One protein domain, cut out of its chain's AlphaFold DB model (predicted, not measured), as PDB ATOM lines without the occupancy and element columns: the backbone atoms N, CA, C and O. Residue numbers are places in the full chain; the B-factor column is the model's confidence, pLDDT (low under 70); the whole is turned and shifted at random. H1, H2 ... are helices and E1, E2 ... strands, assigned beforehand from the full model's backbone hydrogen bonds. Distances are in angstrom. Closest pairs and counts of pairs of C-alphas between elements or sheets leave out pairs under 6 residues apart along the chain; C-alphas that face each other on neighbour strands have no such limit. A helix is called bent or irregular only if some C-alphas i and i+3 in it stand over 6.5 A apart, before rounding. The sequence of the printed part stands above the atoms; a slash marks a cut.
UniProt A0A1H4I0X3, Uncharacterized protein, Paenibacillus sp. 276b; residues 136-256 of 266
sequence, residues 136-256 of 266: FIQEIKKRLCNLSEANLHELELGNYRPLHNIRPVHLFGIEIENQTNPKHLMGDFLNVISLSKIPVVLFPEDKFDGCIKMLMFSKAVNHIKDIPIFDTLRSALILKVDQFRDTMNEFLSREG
ATOM      1  N   PHE A 136      93.533 153.396  73.833       96.31
ATOM      2  CA  PHE A 136      94.601 152.694  73.114       96.31
ATOM      3  C   PHE A 136      95.895 152.573  73.939       96.31
ATOM      4  O   PHE A 136      96.619 151.588  73.794       96.31
ATOM      5  N   ILE A 137      96.182 153.535  74.826       97.38
ATOM      6  CA  ILE A 137      97.314 153.466  75.758       97.38
ATOM      7  C   ILE A 137      97.035 152.444  76.854       97.38
ATOM      8  O   ILE A 137      97.901 151.620  77.156       97.38
ATOM      9  N   GLN A 138      95.828 152.459  77.420       97.19
ATOM     10  CA  GLN A 138      95.417 151.489  78.432       97.19
ATOM     11  C   GLN A 138      95.416 150.060  77.884       97.19
ATOM     12  O   GLN A 138      95.854 149.145  78.581       97.19
ATOM     13  N   GLU A 139      94.997 149.849  76.631       97.62
ATOM     14  CA  GLU A 139      95.048 148.525  76.004       97.62
ATOM     15  C   GLU A 139      96.494 148.037  75.832       97.62
ATOM     16  O   GLU A 139      96.796 146.902  76.212       97.62
ATOM     17  N   ILE A 140      97.396 148.888  75.321       98.12
ATOM     18  CA  ILE A 140      98.828 148.565  75.207       98.12
ATOM     19  C   ILE A 140      99.392 148.212  76.584       98.12
ATOM     20  O   ILE A 140      99.934 147.121  76.766       98.12
ATOM     21  N   LYS A 141      99.206 149.097  77.569       97.00
ATOM     22  CA  LYS A 141      99.678 148.911  78.946       97.00
ATOM     23  C   LYS A 141      99.202 147.578  79.513       97.00
ATOM     24  O   LYS A 141     100.013 146.801  80.000       97.00
ATOM     25  N   LYS A 142      97.904 147.278  79.399       97.12
ATOM     26  CA  LYS A 142      97.308 146.042  79.918       97.12
ATOM     27  C   LYS A 142      97.933 144.790  79.300       97.12
ATOM     28  O   LYS A 142      98.233 143.849  80.027       97.12
ATOM     29  N   ARG A 143      98.145 144.763  77.980       97.69
ATOM     30  CA  ARG A 143      98.763 143.607  77.306       97.69
ATOM     31  C   ARG A 143     100.201 143.386  77.753       97.69
ATOM     32  O   ARG A 143     100.564 142.259  78.078       97.69
ATOM     33  N   LEU A 144     100.986 144.459  77.817       97.25
ATOM     34  CA  LEU A 144     102.375 144.390  78.267       97.25
ATOM     35  C   LEU A 144     102.468 143.977  79.745       97.25
ATOM     36  O   LEU A 144     103.311 143.152  80.087       97.25
ATOM     37  N   CYS A 145     101.570 144.472  80.606       95.88
ATOM     38  CA  CYS A 145     101.464 144.021  81.996       95.88
ATOM     39  C   CYS A 145     101.193 142.519  82.086       95.88
ATOM     40  O   CYS A 145     101.934 141.822  82.768       95.88
ATOM     41  N   ASN A 146     100.192 142.012  81.364       95.75
ATOM     42  CA  ASN A 146      99.842 140.591  81.405       95.75
ATOM     43  C   ASN A 146     101.014 139.691  80.978       95.75
ATOM     44  O   ASN A 146     101.256 138.660  81.600       95.75
ATOM     45  N   LEU A 147     101.751 140.080  79.931       95.75
ATOM     46  CA  LEU A 147     102.936 139.345  79.477       95.75
ATOM     47  C   LEU A 147     104.061 139.390  80.517       95.75
ATOM     48  O   LEU A 147     104.650 138.360  80.835       95.75
ATOM     49  N   SER A 148     104.320 140.564  81.095       94.62
ATOM     50  CA  SER A 148     105.324 140.707  82.149       94.62
ATOM     51  C   SER A 148     104.956 139.907  83.398       94.62
ATOM     52  O   SER A 148     105.834 139.321  84.023       94.62
ATOM     53  N   GLU A 149     103.683 139.878  83.790       93.06
ATOM     54  CA  GLU A 149     103.212 139.093  84.932       93.06
ATOM     55  C   GLU A 149     103.335 137.594  84.669       93.06
ATOM     56  O   GLU A 149     103.785 136.870  85.553       93.06
ATOM     57  N   ALA A 150     103.016 137.131  83.455       92.56
ATOM     58  CA  ALA A 150     103.230 135.741  83.063       92.56
ATOM     59  C   ALA A 150     104.713 135.348  83.184       92.56
ATOM     60  O   ALA A 150     105.029 134.343  83.822       92.56
ATOM     61  N   ASN A 151     105.613 136.194  82.672       91.19
ATOM     62  CA  ASN A 151     107.058 135.999  82.778       91.19
ATOM     63  C   ASN A 151     107.533 135.933  84.244       91.19
ATOM     64  O   ASN A 151     108.328 135.072  84.608       91.19
ATOM     65  N   LEU A 152     107.057 136.838  85.107       88.88
ATOM     66  CA  LEU A 152     107.444 136.866  86.524       88.88
ATOM     67  C   LEU A 152     106.859 135.688  87.319       88.88
ATOM     68  O   LEU A 152     107.513 135.179  88.235       88.88
ATOM     69  N   HIS A 153     105.640 135.264  86.982       87.75
ATOM     70  CA  HIS A 153     104.941 134.168  87.646       87.75
ATOM     71  C   HIS A 153     105.611 132.821  87.382       87.75
ATOM     72  O   HIS A 153     105.778 132.044  88.321       87.75
ATOM     73  N   GLU A 154     106.042 132.555  86.144       83.25
ATOM     74  CA  GLU A 154     106.794 131.341  85.781       83.25
ATOM     75  C   GLU A 154     108.030 131.122  86.674       83.25
ATOM     76  O   GLU A 154     108.477 129.998  86.881       83.25
ATOM     77  N   LEU A 155     108.545 132.201  87.263       77.62
ATOM     78  CA  LEU A 155     109.800 132.243  88.006       77.62
ATOM     79  C   LEU A 155     109.609 132.535  89.498       77.62
ATOM     80  O   LEU A 155     110.576 132.830  90.203       77.62
ATOM     81  N   GLU A 156     108.362 132.499  89.977       83.19
ATOM     82  CA  GLU A 156     107.983 132.767  91.369       83.19
ATOM     83  C   GLU A 156     108.486 134.128  91.897       83.19
ATOM     84  O   GLU A 156     108.715 134.326  93.097       83.19
ATOM     85  N   LEU A 157     108.657 135.117  91.017       82.12
ATOM     86  CA  LEU A 157     109.101 136.468  91.381       82.12
ATOM     87  C   LEU A 157     107.943 137.348  91.888       82.12
ATOM     88  O   LEU A 157     108.152 138.476  92.331       82.12
ATOM     89  N   GLY A 158     106.727 136.807  91.937       80.50
ATOM     90  CA  GLY A 158     105.529 137.531  92.348       80.50
ATOM     91  C   GLY A 158     105.021 138.460  91.249       80.50
ATOM     92  O   GLY A 158     105.392 138.327  90.088       80.50
ATOM     93  N   ASN A 159     104.152 139.398  91.621       80.25
ATOM     94  CA  ASN A 159     103.466 140.245  90.649       80.25
ATOM     95  C   ASN A 159     104.192 141.571  90.418       80.25
ATOM     96  O   ASN A 159     104.862 142.103  91.321       80.25
ATOM     97  N   TYR A 160     103.968 142.114  89.221       81.56
ATOM     98  CA  TYR A 160     104.279 143.491  88.870       81.56
ATOM     99  C   TYR A 160     103.697 144.449  89.915       81.56
ATOM    100  O   TYR A 160     102.543 144.321  90.336       81.56
ATOM    101  N   ARG A 161     104.502 145.422  90.351       80.12
ATOM    102  CA  ARG A 161     104.058 146.450  91.295       80.12
ATOM    103  C   ARG A 161     104.450 147.826  90.764       80.12
ATOM    104  O   ARG A 161     105.611 148.202  90.912       80.12
ATOM    105  N   PRO A 162     103.517 148.594  90.179       75.88
ATOM    106  CA  PRO A 162     103.848 149.890  89.607       75.88
ATOM    107  C   PRO A 162     104.352 150.840  90.696       75.88
ATOM    108  O   PRO A 162     103.690 151.046  91.717       75.88
ATOM    109  N   LEU A 163     105.511 151.451  90.455       77.38
ATOM    110  CA  LEU A 163     105.961 152.623  91.192       77.38
ATOM    111  C   LEU A 163     105.340 153.852  90.535       77.38
ATOM    112  O   LEU A 163     105.442 154.051  89.326       77.38
ATOM    113  N   HIS A 164     104.665 154.682  91.328       72.94
ATOM    114  CA  HIS A 164     104.069 155.897  90.798       72.94
ATOM    115  C   HIS A 164     105.156 156.953  90.593       72.94
ATOM    116  O   HIS A 164     105.491 157.698  91.513       72.94
ATOM    117  N   ASN A 165     105.697 157.032  89.377       76.81
ATOM    118  CA  ASN A 165     106.543 158.153  88.995       76.81
ATOM    119  C   ASN A 165     105.681 159.423  88.899       76.81
ATOM    120  O   ASN A 165     104.774 159.520  88.061       76.81
ATOM    121  N   ILE A 166     105.926 160.362  89.814       73.81
ATOM    122  CA  ILE A 166     105.196 161.632  89.925       73.81
ATOM    123  C   ILE A 166     105.638 162.671  88.889       73.81
ATOM    124  O   ILE A 166     104.900 163.627  88.658       73.81
ATOM    125  N   ARG A 167     106.825 162.504  88.295       76.44
ATOM    126  CA  ARG A 167     107.434 163.437  87.335       76.44
ATOM    127  C   ARG A 167     108.068 162.658  86.170       76.44
ATOM    128  O   ARG A 167     109.291 162.655  86.029       76.44
ATOM    129  N   PRO A 168     107.258 161.932  85.378       84.44
ATOM    130  CA  PRO A 168     107.774 161.186  84.245       84.44
ATOM    131  C   PRO A 168     108.235 162.137  83.131       84.44
ATOM    132  O   PRO A 168     107.582 163.131  82.833       84.44
ATOM    133  N   VAL A 169     109.330 161.781  82.472       85.75
ATOM    134  CA  VAL A 169     109.814 162.400  81.228       85.75
ATOM    135  C   VAL A 169     109.192 161.708  80.005       85.75
ATOM    136  O   VAL A 169     109.114 162.293  78.922       85.75
ATOM    137  N   HIS A 170     108.743 160.460  80.177       90.06
ATOM    138  CA  HIS A 170     108.155 159.616  79.140       90.06
ATOM    139  C   HIS A 170     106.884 158.913  79.625       90.06
ATOM    140  O   HIS A 170     106.776 158.520  80.789       90.06
ATOM    141  N   LEU A 171     105.928 158.688  78.719       93.38
ATOM    142  CA  LEU A 171     104.748 157.878  79.024       93.38
ATOM    143  C   LEU A 171     105.156 156.406  79.124       93.38
ATOM    144  O   LEU A 171     104.968 155.791  80.169       93.38
ATOM    145  N   PHE A 172     105.802 155.888  78.079       96.12
ATOM    146  CA  PHE A 172     106.564 154.643  78.139       96.12
ATOM    147  C   PHE A 172     108.025 154.974  77.890       96.12
ATOM    148  O   PHE A 172     108.336 155.588  76.872       96.12
ATOM    149  N   GLY A 173     108.908 154.556  78.783       95.06
ATOM    150  CA  GLY A 173     110.326 154.433  78.471       95.06
ATOM    151  C   GLY A 173     110.644 152.961  78.342       95.06
ATOM    152  O   GLY A 173     110.064 152.127  79.043       95.06
ATOM    153  N   ILE A 174     111.510 152.656  77.394       96.00
ATOM    154  CA  ILE A 174     111.813 151.300  76.988       96.00
ATOM    155  C   ILE A 174     113.329 151.215  76.863       96.00
ATOM    156  O   ILE A 174     113.910 151.916  76.034       96.00
ATOM    157  N   GLU A 175     113.935 150.358  77.675       93.75
ATOM    158  CA  GLU A 175     115.343 149.975  77.542       93.75
ATOM    159  C   GLU A 175     115.429 148.599  76.904       93.75
ATOM    160  O   GLU A 175     114.607 147.726  77.191       93.75
ATOM    161  N   ILE A 176     116.405 148.402  76.026       90.81
ATOM    162  CA  ILE A 176     116.656 147.134  75.360       90.81
ATOM    163  C   ILE A 176     118.029 146.640  75.792       90.81
ATOM    164  O   ILE A 176     119.059 147.011  75.234       90.81
ATOM    165  N   GLU A 177     118.040 145.755  76.779       86.06
ATOM    166  CA  GLU A 177     119.292 145.241  77.308       86.06
ATOM    167  C   GLU A 177     119.912 144.236  76.334       86.06
ATOM    168  O   GLU A 177     119.335 143.190  76.039       86.06
ATOM    169  N   ASN A 178     121.140 144.511  75.906       75.62
ATOM    170  CA  ASN A 178     121.948 143.612  75.080       75.62
ATOM    171  C   ASN A 178     123.245 143.150  75.769       75.62
ATOM    172  O   ASN A 178     123.965 142.295  75.249       75.62
ATOM    173  N   GLN A 179     123.550 143.682  76.950       69.31
ATOM    174  CA  GLN A 179     124.765 143.435  77.709       69.31
ATOM    175  C   GLN A 179     124.522 142.445  78.846       69.31
ATOM    176  O   GLN A 179     123.493 142.405  79.511       69.31
ATOM    177  N   THR A 180     125.539 141.633  79.124       62.12
ATOM    178  CA  THR A 180     125.502 140.648  80.213       62.12
ATOM    179  C   THR A 180     126.011 141.207  81.543       62.12
ATOM    180  O   THR A 180     126.149 140.449  82.501       62.12
ATOM    181  N   ASN A 181     126.371 142.495  81.618       73.69
ATOM    182  CA  ASN A 181     126.965 143.086  82.818       73.69
ATOM    183  C   ASN A 181     125.870 143.494  83.825       73.69
ATOM    184  O   ASN A 181     125.154 144.459  83.560       73.69
ATOM    185  N   PRO A 182     125.790 142.870  85.020       70.44
ATOM    186  CA  PRO A 182     124.737 143.160  85.998       70.44
ATOM    187  C   PRO A 182     124.681 144.622  86.462       70.44
ATOM    188  O   PRO A 182     123.624 145.104  86.859       70.44
ATOM    189  N   LYS A 183     125.813 145.342  86.429       76.25
ATOM    190  CA  LYS A 183     125.852 146.765  86.801       76.25
ATOM    191  C   LYS A 183     125.110 147.635  85.785       76.25
ATOM    192  O   LYS A 183     124.490 148.613  86.184       76.25
ATOM    193  N   HIS A 184     125.233 147.307  84.502       80.62
ATOM    194  CA  HIS A 184     124.607 148.065  83.420       80.62
ATOM    195  C   HIS A 184     123.107 147.777  83.423       80.62
ATOM    196  O   HIS A 184     122.325 148.701  83.600       80.62
ATOM    197  N   LEU A 185     122.760 146.493  83.510       83.50
ATOM    198  CA  LEU A 185     121.398 146.007  83.683       83.50
ATOM    199  C   LEU A 185     120.639 146.699  84.816       83.50
ATOM    200  O   LEU A 185     119.544 147.216  84.621       83.50
ATOM    201  N   MET A 186     121.212 146.753  86.020       85.69
ATOM    202  CA  MET A 186     120.546 147.437  87.129       85.69
ATOM    203  C   MET A 186     120.429 148.950  86.888       85.69
ATOM    204  O   MET A 186     119.446 149.557  87.308       85.69
ATOM    205  N   GLY A 187     121.409 149.556  86.212       86.12
ATOM    206  CA  GLY A 187     121.357 150.953  85.788       86.12
ATOM    207  C   GLY A 187     120.195 151.229  84.835       86.12
ATOM    208  O   GLY A 187     119.452 152.179  85.066       86.12
ATOM    209  N   ASP A 188     119.978 150.363  83.848       88.50
ATOM    210  CA  ASP A 188     118.932 150.523  82.832       88.50
ATOM    211  C   ASP A 188     117.531 150.405  83.444       88.50
ATOM    212  O   ASP A 188     116.663 151.240  83.187       88.50
ATOM    213  N   PHE A 189     117.324 149.466  84.376       91.19
ATOM    214  CA  PHE A 189     116.085 149.415  85.163       91.19
ATOM    215  C   PHE A 189     115.829 150.725  85.911       91.19
ATOM    216  O   PHE A 189     114.733 151.282  85.851       91.19
ATOM    217  N   LEU A 190     116.830 151.217  86.643       89.19
ATOM    218  CA  LEU A 190     116.680 152.433  87.440       89.19
ATOM    219  C   LEU A 190     116.432 153.658  86.550       89.19
ATOM    220  O   LEU A 190     115.593 154.496  86.892       89.19
ATOM    221  N   ASN A 191     117.095 153.740  85.396       87.44
ATOM    222  CA  ASN A 191     116.871 154.788  84.406       87.44
ATOM    223  C   ASN A 191     115.432 154.760  83.906       87.44
ATOM    224  O   ASN A 191     114.716 155.754  84.039       87.44
ATOM    225  N   VAL A 192     114.964 153.616  83.411       90.56
ATOM    226  CA  VAL A 192     113.628 153.545  82.823       90.56
ATOM    227  C   VAL A 192     112.531 153.780  83.860       90.56
ATOM    228  O   VAL A 192     111.578 154.508  83.579       90.56
ATOM    229  N   ILE A 193     112.687 153.260  85.083       91.06
ATOM    230  CA  ILE A 193     111.749 153.472  86.197       91.06
ATOM    231  C   ILE A 193     111.703 154.951  86.599       91.06
ATOM    232  O   ILE A 193     110.621 155.507  86.804       91.06
ATOM    233  N   SER A 194     112.859 155.612  86.688       85.94
ATOM    234  CA  SER A 194     112.940 157.019  87.100       85.94
ATOM    235  C   SER A 194     112.466 158.007  86.031       85.94
ATOM    236  O   SER A 194     112.043 159.114  86.370       85.94
ATOM    237  N   LEU A 195     112.486 157.613  84.756       87.38
ATOM    238  CA  LEU A 195     112.110 158.469  83.629       87.38
ATOM    239  C   LEU A 195     110.678 158.274  83.144       87.38
ATOM    240  O   LEU A 195     110.150 159.147  82.457       87.38
ATOM    241  N   SER A 196     110.046 157.149  83.462       89.69
ATOM    242  CA  SER A 196     108.834 156.728  82.755       89.69
ATOM    243  C   SER A 196     107.639 156.591  83.673       89.69
ATOM    244  O   SER A 196     107.773 156.222  84.839       89.69
ATOM    245  N   LYS A 197     106.443 156.819  83.122       90.81
ATOM    246  CA  LYS A 197     105.199 156.419  83.786       90.81
ATOM    247  C   LYS A 197     104.991 154.909  83.710       90.81
ATOM    248  O   LYS A 197     104.553 154.297  84.680       90.81
ATOM    249  N   ILE A 198     105.323 154.328  82.560       94.00
ATOM    250  CA  ILE A 198     105.226 152.901  82.266       94.00
ATOM    251  C   ILE A 198     106.620 152.422  81.839       94.00
ATOM    252  O   ILE A 198     106.957 152.478  80.656       94.00
ATOM    253  N   PRO A 199     107.471 152.035  82.799       95.44
ATOM    254  CA  PRO A 199     108.802 151.521  82.499       95.44
ATOM    255  C   PRO A 199     108.742 150.128  81.873       95.44
ATOM    256  O   PRO A 199     108.068 149.242  82.398       95.44
ATOM    257  N   VAL A 200     109.480 149.926  80.786       96.50
ATOM    258  CA  VAL A 200     109.605 148.645  80.085       96.50
ATOM    259  C   VAL A 200     111.082 148.315  79.904       96.50
ATOM    260  O   VAL A 200     111.865 149.168  79.498       96.50
ATOM    261  N   VAL A 201     111.463 147.073  80.175       94.88
ATOM    262  CA  VAL A 201     112.788 146.546  79.853       94.88
ATOM    263  C   VAL A 201     112.610 145.330  78.957       94.88
ATOM    264  O   VAL A 201     111.889 144.386  79.298       94.88
ATOM    265  N   LEU A 202     113.245 145.385  77.793       94.06
ATOM    266  CA  LEU A 202     113.212 144.363  76.763       94.06
ATOM    267  C   LEU A 202     114.529 143.598  76.747       94.06
ATOM    268  O   LEU A 202     115.602 144.192  76.807       94.06
ATOM    269  N   PHE A 203     114.435 142.283  76.595       91.38
ATOM    270  CA  PHE A 203     115.595 141.403  76.482       91.38
ATOM    271  C   PHE A 203     115.520 140.568  75.207       91.38
ATOM    272  O   PHE A 203     114.454 140.027  74.896       91.38
ATOM    273  N   PRO A 204     116.633 140.382  74.485       89.06
ATOM    274  CA  PRO A 204     116.739 139.270  73.562       89.06
ATOM    275  C   PRO A 204     116.579 137.947  74.319       89.06
ATOM    276  O   PRO A 204     116.901 137.833  75.506       89.06
ATOM    277  N   GLU A 205     116.036 136.944  73.632       86.25
ATOM    278  CA  GLU A 205     115.620 135.687  74.257       86.25
ATOM    279  C   GLU A 205     116.771 134.974  74.986       86.25
ATOM    280  O   GLU A 205     116.588 134.484  76.099       86.25
ATOM    281  N   ASP A 206     117.979 134.998  74.421       85.31
ATOM    282  CA  ASP A 206     119.179 134.382  74.999       85.31
ATOM    283  C   ASP A 206     119.742 135.138  76.221       85.31
ATOM    284  O   ASP A 206     120.605 134.615  76.933       85.31
ATOM    285  N   LYS A 207     119.277 136.367  76.480       86.38
ATOM    286  CA  LYS A 207     119.682 137.195  77.631       86.38
ATOM    287  C   LYS A 207     118.654 137.227  78.753       86.38
ATOM    288  O   LYS A 207     118.991 137.663  79.858       86.38
ATOM    289  N   PHE A 208     117.439 136.739  78.510       87.75
ATOM    290  CA  PHE A 208     116.344 136.787  79.476       87.75
ATOM    291  C   PHE A 208     116.718 136.125  80.813       87.75
ATOM    292  O   PHE A 208     116.543 136.723  81.873       87.75
ATOM    293  N   ASP A 209     117.377 134.963  80.775       84.62
ATOM    294  CA  ASP A 209     117.859 134.243  81.967       84.62
ATOM    295  C   ASP A 209     118.784 135.077  82.868       84.62
ATOM    296  O   ASP A 209     118.805 134.907  84.092       84.62
ATOM    297  N   GLY A 210     119.579 135.975  82.276       83.00
ATOM    298  CA  GLY A 210     120.450 136.888  83.015       83.00
ATOM    299  C   GLY A 210     119.648 137.877  83.861       83.00
ATOM    300  O   GLY A 210     119.956 138.068  85.042       83.00
ATOM    301  N   CYS A 211     118.575 138.432  83.288       87.44
ATOM    302  CA  CYS A 211     117.626 139.291  83.996       87.44
ATOM    303  C   CYS A 211     117.009 138.560  85.188       87.44
ATOM    304  O   CYS A 211     117.025 139.053  86.316       87.44
ATOM    305  N   ILE A 212     116.539 137.337  84.958       87.31
ATOM    306  CA  ILE A 212     115.881 136.536  85.987       87.31
ATOM    307  C   ILE A 212     116.804 136.266  87.171       87.31
ATOM    308  O   ILE A 212     116.414 136.472  88.321       87.31
ATOM    309  N   LYS A 213     118.054 135.875  86.906       87.56
ATOM    310  CA  LYS A 213     119.057 135.659  87.958       87.56
ATOM    311  C   LYS A 213     119.307 136.929  88.767       87.56
ATOM    312  O   LYS A 213     119.412 136.851  89.991       87.56
ATOM    313  N   MET A 214     119.361 138.093  88.115       89.56
ATOM    314  CA  MET A 214     119.478 139.376  88.812       89.56
ATOM    315  C   MET A 214     118.259 139.636  89.705       89.56
ATOM    316  O   MET A 214     118.429 139.990  90.869       89.56
ATOM    317  N   LEU A 215     117.037 139.448  89.205       90.19
ATOM    318  CA  LEU A 215     115.817 139.673  89.988       90.19
ATOM    319  C   LEU A 215     115.721 138.722  91.184       90.19
ATOM    320  O   LEU A 215     115.399 139.163  92.285       90.19
ATOM    321  N   MET A 216     116.057 137.443  90.999       89.44
ATOM    322  CA  MET A 216     116.128 136.458  92.083       89.44
ATOM    323  C   MET A 216     117.169 136.851  93.132       89.44
ATOM    324  O   MET A 216     116.888 136.800  94.332       89.44
ATOM    325  N   PHE A 217     118.351 137.295  92.698       89.75
ATOM    326  CA  PHE A 217     119.381 137.792  93.605       89.75
ATOM    327  C   PHE A 217     118.892 139.019  94.385       89.75
ATOM    328  O   PHE A 217     118.980 139.048  95.610       89.75
ATOM    329  N   SER A 218     118.296 139.996  93.703       89.50
ATOM    330  CA  SER A 218     117.700 141.182  94.319       89.50
ATOM    331  C   SER A 218     116.595 140.822  95.316       89.50
ATOM    332  O   SER A 218     116.529 141.418  96.390       89.50
ATOM    333  N   LYS A 219     115.760 139.816  95.016       89.69
ATOM    334  CA  LYS A 219     114.735 139.286  95.931       89.69
ATOM    335  C   LYS A 219     115.366 138.691  97.191       89.69
ATOM    336  O   LYS A 219     114.909 138.979  98.296       89.69
ATOM    337  N   ALA A 220     116.441 137.915  97.041       89.00
ATOM    338  CA  ALA A 220     117.188 137.366  98.170       89.00
ATOM    339  C   ALA A 220     117.838 138.472  99.018       89.00
ATOM    340  O   ALA A 220     117.753 138.433 100.243       89.00
ATOM    341  N   VAL A 221     118.430 139.492  98.385       88.12
ATOM    342  CA  VAL A 221     118.987 140.663  99.080       88.12
ATOM    343  C   VAL A 221     117.903 141.407  99.856       88.12
ATOM    344  O   VAL A 221     118.129 141.723 101.021       88.12
ATOM    345  N   ASN A 222     116.726 141.629  99.263       87.94
ATOM    346  CA  ASN A 222     115.596 142.247  99.956       87.94
ATOM    347  C   ASN A 222     115.216 141.448 101.211       87.94
ATOM    348  O   ASN A 222     115.120 142.005 102.296       87.94
ATOM    349  N   HIS A 223     115.122 140.123 101.101       87.19
ATOM    350  CA  HIS A 223     114.775 139.266 102.235       87.19
ATOM    351  C   HIS A 223     115.848 139.217 103.341       87.19
ATOM    352  O   HIS A 223     115.516 139.201 104.521       87.19
ATOM    353  N   ILE A 224     117.133 139.175 102.975       90.19
ATOM    354  CA  ILE A 224     118.247 138.994 103.925       90.19
ATOM    355  C   ILE A 224     118.699 140.321 104.548       90.19
ATOM    356  O   ILE A 224     119.160 140.345 105.690       90.19
ATOM    357  N   LYS A 225     118.667 141.411 103.775       87.88
ATOM    358  CA  LYS A 225     119.241 142.716 104.143       87.88
ATOM    359  C   LYS A 225     118.199 143.810 104.347       87.88
ATOM    360  O   LYS A 225     118.601 144.900 104.736       87.88
ATOM    361  N   ASP A 226     116.924 143.533 104.080       84.62
ATOM    362  CA  ASP A 226     115.831 144.514 104.144       84.62
ATOM    363  C   ASP A 226     116.080 145.734 103.233       84.62
ATOM    364  O   ASP A 226     115.767 146.878 103.552       84.62
ATOM    365  N   ILE A 227     116.723 145.491 102.082       84.75
ATOM    366  CA  ILE A 227     116.974 146.509 101.055       84.75
ATOM    367  C   ILE A 227     115.923 146.332  99.952       84.75
ATOM    368  O   ILE A 227     116.006 145.349  99.207       84.75
ATOM    369  N   PRO A 228     115.003 147.295  99.740       85.81
ATOM    370  CA  PRO A 228     113.844 147.138  98.855       85.81
ATOM    371  C   PRO A 228     114.185 147.232  97.356       85.81
ATOM    372  O   PRO A 228     113.348 147.602  96.539       85.81
ATOM    373  N   ILE A 229     115.412 146.883  96.954       86.38
ATOM    374  CA  ILE A 229     115.861 146.953  95.559       86.38
ATOM    375  C   ILE A 229     114.991 146.089  94.647       86.38
ATOM    376  O   ILE A 229     114.634 146.512  93.554       86.38
ATOM    377  N   PHE A 230     114.578 144.911  95.114       88.62
ATOM    378  CA  PHE A 230     113.676 144.046  94.360       88.62
ATOM    379  C   PHE A 230     112.326 144.707  94.074       88.62
ATOM    380  O   PHE A 230     111.819 144.599  92.960       88.62
ATOM    381  N   ASP A 231     111.766 145.412  95.061       86.81
ATOM    382  CA  ASP A 231     110.494 146.117  94.912       86.81
ATOM    383  C   ASP A 231     110.585 147.249  93.896       86.81
ATOM    384  O   ASP A 231     109.646 147.459  93.130       86.81
ATOM    385  N   THR A 232     111.737 147.916  93.839       89.19
ATOM    386  CA  THR A 232     112.026 148.886  92.788       89.19
ATOM    387  C   THR A 232     112.114 148.204  91.428       89.19
ATOM    388  O   THR A 232     111.391 148.584  90.515       89.19
ATOM    389  N   LEU A 233     112.940 147.166  91.274       90.50
ATOM    390  CA  LEU A 233     113.183 146.540  89.968       90.50
ATOM    391  C   LEU A 233     111.925 145.887  89.371       90.50
ATOM    392  O   LEU A 233     111.683 146.019  88.174       90.50
ATOM    393  N   ARG A 234     111.070 145.259  90.191       88.50
ATOM    394  CA  ARG A 234     109.805 144.648  89.727       88.50
ATOM    395  C   ARG A 234     108.712 145.653  89.342       88.50
ATOM    396  O   ARG A 234     107.597 145.250  89.011       88.50
ATOM    397  N   SER A 235     109.003 146.950  89.435       91.06
ATOM    398  CA  SER A 235     108.123 148.011  88.941       91.06
ATOM    399  C   SER A 235     108.289 148.304  87.453       91.06
ATOM    400  O   SER A 235     107.486 149.063  86.910       91.06
ATOM    401  N   ALA A 236     109.288 147.701  86.801       94.12
ATOM    402  CA  ALA A 236     109.410 147.652  85.350       94.12
ATOM    403  C   ALA A 236     108.613 146.478  84.766       94.12
ATOM    404  O   ALA A 236     108.517 145.415  85.378       94.12
ATOM    405  N   LEU A 237     108.061 146.673  83.569       95.62
ATOM    406  CA  LEU A 237     107.530 145.595  82.740       95.62
ATOM    407  C   LEU A 237     108.700 144.869  82.081       95.62
ATOM    408  O   LEU A 237     109.490 145.492  81.380       95.62
ATOM    409  N   ILE A 238     108.813 143.566  82.314       94.38
ATOM    410  CA  ILE A 238     109.957 142.749  81.903       94.38
ATOM    411  C   ILE A 238     109.493 141.788  80.822       94.38
ATOM    412  O   ILE A 238     108.690 140.885  81.074       94.38
ATOM    413  N   LEU A 239     109.985 142.005  79.607       94.69
ATOM    414  CA  LEU A 239     109.518 141.315  78.411       94.69
ATOM    415  C   LEU A 239     110.697 140.854  77.567       94.69
ATOM    416  O   LEU A 239     111.776 141.450  77.582       94.69
ATOM    417  N   LYS A 240     110.469 139.819  76.769       93.81
ATOM    418  CA  LYS A 240     111.336 139.531  75.634       93.81
ATOM    419  C   LYS A 240     111.037 140.506  74.481       93.81
ATOM    420  O   LYS A 240     109.930 141.040  74.363       93.81
ATOM    421  N   VAL A 241     112.027 140.756  73.625       93.44
ATOM    422  CA  VAL A 241     111.898 141.655  72.460       93.44
ATOM    423  C   VAL A 241     110.802 141.181  71.496       93.44
ATOM    424  O   VAL A 241     110.036 142.002  70.991       93.44
ATOM    425  N   ASP A 242     110.689 139.871  71.272       93.31
ATOM    426  CA  ASP A 242     109.659 139.258  70.428       93.31
ATOM    427  C   ASP A 242     108.246 139.462  70.998       93.31
ATOM    428  O   ASP A 242     107.365 139.911  70.273       93.31
ATOM    429  N   GLN A 243     108.051 139.267  72.305       95.50
ATOM    430  CA  GLN A 243     106.782 139.515  72.996       95.50
ATOM    431  C   GLN A 243     106.304 140.960  72.794       95.50
ATOM    432  O   GLN A 243     105.131 141.198  72.490       95.50
ATOM    433  N   PHE A 244     107.206 141.936  72.940       96.69
ATOM    434  CA  PHE A 244     106.885 143.341  72.696       96.69
ATOM    435  C   PHE A 244     106.549 143.595  71.224       96.69
ATOM    436  O   PHE A 244     105.513 144.193  70.926       96.69
ATOM    437  N   ARG A 245     107.399 143.121  70.305       95.62
ATOM    438  CA  ARG A 245     107.206 143.282  68.859       95.62
ATOM    439  C   ARG A 245     105.867 142.710  68.412       95.62
ATOM    440  O   ARG A 245     105.112 143.405  67.742       95.62
ATOM    441  N   ASP A 246     105.567 141.475  68.789       96.44
ATOM    442  CA  ASP A 246     104.362 140.770  68.358       96.44
ATOM    443  C   ASP A 246     103.114 141.472  68.901       96.44
ATOM    444  O   ASP A 246     102.174 141.732  68.149       96.44
ATOM    445  N   THR A 247     103.161 141.927  70.158       97.75
ATOM    446  CA  THR A 247     102.096 142.752  70.744       97.75
ATOM    447  C   THR A 247     101.879 144.040  69.949       97.75
ATOM    448  O   THR A 247     100.741 144.388  69.639       97.75
ATOM    449  N   MET A 248     102.950 144.763  69.606       98.06
ATOM    450  CA  MET A 248     102.854 145.997  68.820       98.06
ATOM    451  C   MET A 248     102.358 145.732  67.392       98.06
ATOM    452  O   MET A 248     101.545 146.495  66.873       98.06
ATOM    453  N   ASN A 249     102.782 144.629  66.776       98.06
ATOM    454  CA  ASN A 249     102.351 144.223  65.442       98.06
ATOM    455  C   ASN A 249     100.862 143.882  65.388       98.06
ATOM    456  O   ASN A 249     100.217 144.182  64.386       98.06
ATOM    457  N   GLU A 250     100.275 143.343  66.458       98.06
ATOM    458  CA  GLU A 250      98.819 143.191  66.531       98.06
ATOM    459  C   GLU A 250      98.091 144.539  66.452       98.06
ATOM    460  O   GLU A 250      97.084 144.657  65.752       98.06
ATOM    461  N   PHE A 251      98.591 145.563  67.153       98.12
ATOM    462  CA  PHE A 251      98.012 146.908  67.106       98.12
ATOM    463  C   PHE A 251      98.175 147.551  65.728       98.12
ATOM    464  O   PHE A 251      97.213 148.104  65.196       98.12
ATOM    465  N   LEU A 252      99.361 147.434  65.127       98.25
ATOM    466  CA  LEU A 252      99.643 147.940  63.782       98.25
ATOM    467  C   LEU A 252      98.757 147.259  62.729       98.25
ATOM    468  O   LEU A 252      98.132 147.935  61.913       98.25
ATOM    469  N   SER A 253      98.631 145.931  62.797       97.88
ATOM    470  CA  SER A 253      97.838 145.135  61.858       97.88
ATOM    471  C   SER A 253      96.353 145.505  61.878       97.88
ATOM    472  O   SER A 253      95.758 145.666  60.812       97.88
ATOM    473  N   ARG A 254      95.757 145.709  63.063       97.25
ATOM    474  CA  ARG A 254      94.349 146.145  63.188       97.25
ATOM    475  C   ARG A 254      94.079 147.479  62.509       97.25
ATOM    476  O   ARG A 254      92.976 147.708  62.026       97.25
ATOM    477  N   GLU A 255      95.088 148.338  62.477       96.62
ATOM    478  CA  GLU A 255      95.014 149.649  61.850       96.62
ATOM    479  C   GLU A 255      95.403 149.646  60.366       96.62
ATOM    480  O   GLU A 255      95.343 150.703  59.732       96.62
ATOM    481  N   GLY A 256      95.777 148.489  59.808       96.69
ATOM    482  CA  GLY A 256      96.262 148.366  58.433       96.69
ATOM    483  C   GLY A 256      97.604 149.067  58.202       96.69
ATOM    484  O   GLY A 256      97.825 149.599  57.118       96.69
TER     485      GLY A 256
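Overview. This is residues 136 to 256 of the 266 residues of an uncharacterized protein of Paenibacillus sp. 276b (UniProt A0A1H4I0X3). Look first for a small three-stranded sheet in the middle, with H1 over one face and H2 over the other. H3 begins on the face of H2 and reaches beyond the sheet, H5 begins on the face of H1 and reaches out at the other end, and short H4 packs on H2 and H3. You will find 121 printed residues in the order H1 E1 H2 E2 H3 H4 E3 H5, with the parallel sheet in the order E1 E2 E3 and a mixed class of helices and strands. The whole is compact, with a radius of gyration of the C-alphas of 14.1 A, but its spans of 51 by 34 by 24 A are only just elongated.

Arrangement. Begin with inner strand E2, residues 196 to 203. It is parallel to edge strand E1, residues 170 to 176, with N 200 and O 173 at 2.9 A, and to edge strand E3, residues 237 to 240, with N 201 and O 237 at 2.8 A. H1, residues 136 to 153, is on the sheet at a height of 8.2 A; its closest C-alphas to E3 are those of Ser 148 and Ile 238, 5.1 A. On the opposite face, H2, residues 182 to 195, runs along the strands at a height of 9.0 A, its Val 192 C-alpha 5.5 A from that of Gly 173 in E1. H3, residues 205 to 225, is on the same face as H2, and their lines are about perpendicular at 83 degrees. H4, residues 229 to 233, touches H3, the closest C-alphas being those of Ser 218 and Phe 230, 4.9 A, and H2, at Phe 189 and Leu 233, 6.3 A. H5, residues 241 to 254, stands up from the sheet on the face of H1 and touches H1 at a shallow tilt of 30 degrees, opposite ways, with the C-alphas of Leu 144 and Phe 244 closest at 7.2 A. E1, H2, E2 and E2, H3 H4, E3 are strand-helix-strand units, parallel neighbour strands joined through helices, with right-handed crossovers. Every O i to N i+4 pair is within hydrogen-bond range in H1, H2, H4 and H5; in H3, 14 of 17 are.

Along the chain. Find C-alpha 136 at (94.601, 152.694, 73.114); from there H1 runs 25.7 A. E1, E2 and E3 measure 15.6, 17.9 and 10.1 A, and H2 20.0 A. H3, 30.9 A, is irregular, with C-alphas 206 and 209 7.1 A apart. H5 runs 20.3 A to C-alpha 254 at (94.349, 146.145, 63.188).

Size, cuts and confidence. The C-alphas farthest apart, those of Lys 225 and Gly 256, are 51.5 A apart. The printed part has no cut, and its one long link is H1 to E1, residues 154 to 169. Mean pLDDT of the printed part is 89.1; look for values under 70 at residues 179 to 180.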